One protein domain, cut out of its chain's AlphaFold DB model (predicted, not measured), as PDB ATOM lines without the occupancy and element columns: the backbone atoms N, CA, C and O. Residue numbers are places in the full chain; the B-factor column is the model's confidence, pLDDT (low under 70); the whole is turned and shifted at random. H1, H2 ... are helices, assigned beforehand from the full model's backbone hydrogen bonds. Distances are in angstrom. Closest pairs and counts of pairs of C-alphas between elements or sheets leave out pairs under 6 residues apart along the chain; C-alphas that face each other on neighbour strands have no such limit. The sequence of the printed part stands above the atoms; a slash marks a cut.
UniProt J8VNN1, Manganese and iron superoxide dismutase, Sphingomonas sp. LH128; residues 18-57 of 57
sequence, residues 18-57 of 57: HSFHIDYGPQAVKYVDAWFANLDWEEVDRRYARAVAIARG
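What this domain is: This is residues 18 to 57 of the 57 residues of the protein "Manganese and iron superoxide dismutase" of Sphingomonas sp. LH128 (UniProt J8VNN1). The domain is an open, stretched-out string of helices: H2 and the longest helix, H3, follow each other as the two arms of a wide V, with residues 38 to 40 between them. The one-turn helix H1 folds back near H2 at the end of the V away from H3, and residues 33 to 57, with all of H3, stand free. The printed part has 40 residues with three named helices, in the order H1, H2, H3, and no named strand; its class is all helix. It is extended, with a radius of gyration of the C-alphas of 15.2 A, and a rod in outline, spanning 45 by 17 by 13 A.

Where its parts are: H1 is residues 21 to 24, 5.2 A from first to last C-alpha, and begins at C-alpha 21 at (92.843, 38.158, 174.759). H2 is residues 28 to 37, 14.4 A long, and ends at C-alpha 37 at (103.907, 24.134, 177.184). H3 is residues 41 to 56, 22.5 A long, and ends at C-alpha 56 at (131.922, 35.280, 186.913).

How they stand to each other: H1 and H2 are close but not clearly touching; their closest C-alphas, those of Tyr 24 and Tyr 31, are 6.4 A apart. H2 and H3 are apart, with no C-alpha of the one within 8 A of the other. H1 and H3 are apart too. In H2 and H3 every O i to N i+4 pair is within hydrogen-bond range; H1, with 4 residues, is too short for such a pair.

The domain as a whole: The two C-alphas farthest apart, those of Gly 25 and Gly 57, are 45.2 A apart. The printed part has no cut, and both links, H1 to H2 and H2 to H3, are tight. The mean pLDDT of the printed part is 95.6, and one residue, Gly 57, the chain's last, is under 70.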
ATOM      1  N   HIS A  18      96.307  42.485 175.641       96.00
ATOM      2  CA  HIS A  18      96.613  42.404 174.210       96.00
ATOM      3  C   HIS A  18      97.481  41.194 173.821       96.00
ATOM      4  O   HIS A  18      97.453  40.788 172.663       96.00
ATOM      5  N   SER A  19      98.220  40.609 174.764       96.06
ATOM      6  CA  SER A  19      99.130  39.485 174.526       96.06
ATOM      7  C   SER A  19      98.412  38.137 174.465       96.06
ATOM      8  O   SER A  19      98.988  37.171 173.971       96.06
ATOM      9  N   PHE A  20      97.167  38.053 174.955       96.62
ATOM     10  CA  PHE A  20      96.434  36.781 175.032       96.62
ATOM     11  C   PHE A  20      94.927  36.859 174.758       96.62
ATOM     12  O   PHE A  20      94.299  35.829 174.515       96.62
ATOM     13  N   HIS A  21      94.305  38.040 174.796       96.81
ATOM     14  CA  HIS A  21      92.843  38.158 174.759       96.81
ATOM     15  C   HIS A  21      92.233  37.727 173.417       96.81
ATOM     16  O   HIS A  21      91.100  37.260 173.398       96.81
ATOM     17  N   ILE A  22      92.972  37.831 172.305       97.31
ATOM     18  CA  ILE A  22      92.488  37.385 170.986       97.31
ATOM     19  C   ILE A  22      92.243  35.869 170.973       97.31
ATOM     20  O   ILE A  22      91.200  35.427 170.498       97.31
ATOM     21  N   ASP A  23      93.161  35.087 171.543       96.62
ATOM     22  CA  ASP A  23      93.109  33.621 171.488       96.62
ATOM     23  C   ASP A  23      92.393  33.003 172.700       96.62
ATOM     24  O   ASP A  23      91.738  31.967 172.590       96.62
ATOM     25  N   TYR A  24      92.493  33.642 173.870       96.31
ATOM     26  CA  TYR A  24      92.018  33.087 175.143       96.31
ATOM     27  C   TYR A  24      90.877  33.896 175.787       96.31
ATOM     28  O   TYR A  24      90.252  33.429 176.749       96.31
ATOM     29  N   GLY A  25      90.561  35.089 175.273       94.75
ATOM     30  CA  GLY A  25      89.581  35.998 175.872       94.75
ATOM     31  C   GLY A  25      89.930  36.314 177.334       94.75
ATOM     32  O   GLY A  25      91.084  36.623 177.634       94.75
ATOM     33  N   PRO A  26      88.985  36.189 178.286       94.62
ATOM     34  CA  PRO A  26      89.258  36.439 179.704       94.62
ATOM     35  C   PRO A  26      90.038  35.304 180.405       94.62
ATOM     36  O   PRO A  26      90.301  35.386 181.603       94.62
ATOM     37  N   GLN A  27      90.384  34.212 179.710       97.06
ATOM     38  CA  GLN A  27      90.939  32.999 180.325       97.06
ATOM     39  C   GLN A  27      92.471  33.046 180.452       97.06
ATOM     40  O   GLN A  27      93.175  32.236 179.850       97.06
ATOM     41  N   ALA A  28      92.993  33.946 181.287       96.38
ATOM     42  CA  ALA A  28      94.437  34.110 181.499       96.38
ATOM     43  C   ALA A  28      95.158  32.812 181.930       96.38
ATOM     44  O   ALA A  28      96.296  32.581 181.538       96.38
ATOM     45  N   VAL A  29      94.491  31.925 182.677       97.75
ATOM     46  CA  VAL A  29      95.076  30.639 183.109       97.75
ATOM     47  C   VAL A  29      95.448  29.758 181.912       97.75
ATOM     48  O   VAL A  29      96.548  29.224 181.867       97.75
ATOM     49  N   LYS A  30      94.579  29.676 180.895       97.88
ATOM     50  CA  LYS A  30      94.856  28.876 179.692       97.88
ATOM     51  C   LYS A  30      96.025  29.430 178.882       97.88
ATOM     52  O   LYS A  30      96.776  28.656 178.298       97.88
ATOM     53  N   TYR A  31      96.184  30.752 178.868       98.12
ATOM     54  CA  TYR A  31      97.342  31.395 178.257       98.12
ATOM     55  C   TYR A  31      98.638  31.026 178.986       98.12
ATOM     56  O   TYR A  31      99.616  30.669 178.336       98.12
ATOM     57  N   VAL A  32      98.635  31.043 180.324       98.00
ATOM     58  CA  VAL A  32      99.793  30.631 181.134       98.00
ATOM     59  C   VAL A  32     100.141  29.158 180.889       98.00
ATOM     60  O   VAL A  32     101.309  28.847 180.663       98.00
ATOM     61  N   ASP A  33      99.148  28.265 180.860       98.31
ATOM     62  CA  ASP A  33      99.359  26.837 180.573       98.31
ATOM     63  C   ASP A  33      99.988  26.628 179.187       98.31
ATOM     64  O   ASP A  33     100.975  25.901 179.040       98.31
ATOM     65  N   ALA A  34      99.455  27.310 178.170       97.88
ATOM     66  CA  ALA A  34     100.000  27.270 176.820       97.88
ATOM     67  C   ALA A  34     101.416  27.861 176.760       97.88
ATOM     68  O   ALA A  34     102.278  27.300 176.088       97.88
ATOM     69  N   TRP A  35     101.686  28.951 177.478       97.88
ATOM     70  CA  TRP A  35     103.017  29.549 177.539       97.88
ATOM     71  C   TRP A  35     104.046  28.564 178.102       97.88
ATOM     72  O   TRP A  35     105.074  28.349 177.465       97.88
ATOM     73  N   PHE A  36     103.748  27.889 179.220       97.81
ATOM     74  CA  PHE A  36     104.637  26.866 179.789       97.81
ATOM     75  C   PHE A  36     104.862  25.686 178.838       97.81
ATOM     76  O   PHE A  36     105.988  25.202 178.724       97.81
ATOM     77  N   ALA A  37     103.815  25.236 178.141       98.00
ATOM     78  CA  ALA A  37     103.907  24.134 177.184       98.00
ATOM     79  C   ALA A  37     104.764  24.465 175.945       98.00
ATOM     80  O   ALA A  37     105.244  23.550 175.282       98.00
ATOM     81  N   ASN A  38     104.959  25.752 175.637       97.62
ATOM     82  CA  ASN A  38     105.689  26.226 174.457       97.62
ATOM     83  C   ASN A  38     107.052  26.858 174.792       97.62
ATOM     84  O   ASN A  38     107.661  27.500 173.936       97.62
ATOM     85  N   LEU A  39     107.548  26.699 176.024       97.75
ATOM     86  CA  LEU A  39     108.871  27.195 176.393       97.75
ATOM     87  C   LEU A  39     109.987  26.452 175.648       97.75
ATOM     88  O   LEU A  39     110.103  25.230 175.726       97.75
ATOM     89  N   ASP A  40     110.867  27.217 175.002       97.94
ATOM     90  CA  ASP A  40     112.147  26.724 174.488       97.94
ATOM     91  C   ASP A  40     113.173  26.669 175.632       97.94
ATOM     92  O   ASP A  40     113.846  27.655 175.947       97.94
ATOM     93  N   TRP A  41     113.271  25.509 176.279       97.44
ATOM     94  CA  TRP A  41     114.201  25.289 177.390       97.44
ATOM     95  C   TRP A  41     115.671  25.315 176.967       97.44
ATOM     96  O   TRP A  41     116.511  25.747 177.755       97.44
ATOM     97  N   GLU A  42     116.000  24.938 175.728       98.25
ATOM     98  CA  GLU A  42     117.379  25.021 175.238       98.25
ATOM     99  C   GLU A  42     117.839  26.481 175.156       98.25
ATOM    100  O   GLU A  42     118.979  26.811 175.492       98.25
ATOM    101  N   GLU A  43     116.952  27.386 174.740       98.00
ATOM    102  CA  GLU A  43     117.227  28.821 174.758       98.00
ATOM    103  C   GLU A  43     117.364  29.375 176.181       98.00
ATOM    104  O   GLU A  43     118.247  30.203 176.436       98.00
ATOM    105  N   VAL A  44     116.545  28.906 177.125       97.88
ATOM    106  CA  VAL A  44     116.674  29.273 178.546       97.88
ATOM    107  C   VAL A  44     118.041  28.860 179.089       97.88
ATOM    108  O   VAL A  44     118.714  29.682 179.716       97.88
ATOM    109  N   ASP A  45     118.496  27.645 178.781       98.25
ATOM    110  CA  ASP A  45     119.811  27.146 179.187       98.25
ATOM    111  C   ASP A  45     120.953  27.967 178.571       98.25
ATOM    112  O   ASP A  45     121.904  28.341 179.267       98.25
ATOM    113  N   ARG A  46     120.848  28.344 177.288       98.12
ATOM    114  CA  ARG A  46     121.825  29.236 176.635       98.12
ATOM    115  C   ARG A  46     121.900  30.603 177.321       98.12
ATOM    116  O   ARG A  46     123.000  31.121 177.546       98.12
ATOM    117  N   ARG A  47     120.755  31.197 177.674       97.62
ATOM    118  CA  ARG A  47     120.694  32.475 178.409       97.62
ATOM    119  C   ARG A  47     121.276  32.341 179.808       97.62
ATOM    120  O   ARG A  47     122.031  33.216 180.229       97.62
ATOM    121  N   TYR A  48     120.982  31.241 180.495       97.19
ATOM    122  CA  TYR A  48     121.523  30.950 181.816       97.19
ATOM    123  C   TYR A  48     123.049  30.827 181.783       97.19
ATOM    124  O   TYR A  48     123.733  31.513 182.543       97.19
ATOM    125  N   ALA A  49     123.602  30.042 180.855       97.44
ATOM    126  CA  ALA A  49     125.047  29.892 180.696       97.44
ATOM    127  C   ALA A  49     125.739  31.244 180.452       97.44
ATOM    128  O   ALA A  49     126.771  31.540 181.059       97.44
ATOM    129  N   ARG A  50     125.137  32.107 179.620       96.25
ATOM    130  CA  ARG A  50     125.622  33.476 179.392       96.25
ATOM    131  C   ARG A  50     125.554  34.331 180.659       96.25
ATOM    132  O   ARG A  50     126.521  35.024 180.964       96.25
ATOM    133  N   ALA A  51     124.444  34.284 181.393       95.31
ATOM    134  CA  ALA A  51     124.269  35.036 182.634       95.31
ATOM    135  C   ALA A  51     125.314  34.639 183.689       95.31
ATOM    136  O   ALA A  51     125.913  35.503 184.326       95.31
ATOM    137  N   VAL A  52     125.596  33.339 183.817       95.81
ATOM    138  CA  VAL A  52     126.644  32.814 184.701       95.81
ATOM    139  C   VAL A  52     128.034  33.278 184.266       95.81
ATOM    140  O   VAL A  52     128.838  33.637 185.120       95.81
ATOM    141  N   ALA A  53     128.331  33.293 182.963       95.38
ATOM    142  CA  ALA A  53     129.611  33.790 182.459       95.38
ATOM    143  C   ALA A  53     129.816  35.280 182.783       95.38
ATOM    144  O   ALA A  53     130.894  35.651 183.235       95.38
ATOM    145  N   ILE A  54     128.775  36.106 182.622       92.00
ATOM    146  CA  ILE A  54     128.798  37.535 182.980       92.00
ATOM    147  C   ILE A  54     129.012  37.723 184.484       92.00
ATOM    148  O   ILE A  54     129.798  38.567 184.880       92.00
ATOM    149  N   ALA A  55     128.343  36.934 185.329       86.75
ATOM    150  CA  ALA A  55     128.472  37.051 186.782       86.75
ATOM    151  C   ALA A  55     129.832  36.575 187.333       86.75
ATOM    152  O   ALA A  55     130.145  36.836 188.493       86.75
ATOM    153  N   ARG A  56     130.603  35.819 186.540       82.56
ATOM    154  CA  ARG A  56     131.922  35.280 186.913       82.56
ATOM    155  C   ARG A  56     133.099  36.091 186.362       82.56
ATOM    156  O   ARG A  56     134.223  35.821 186.783       82.56
ATOM    157  N   GLY A  57     132.857  36.991 185.409       66.38
ATOM    158  CA  GLY A  57     133.852  37.919 184.854       66.38
ATOM    159  C   GLY A  57     133.819  39.257 185.570       66.38
ATOM    160  O   GLY A  57     134.911  39.842 185.720       66.38
TER     161      GLY A  57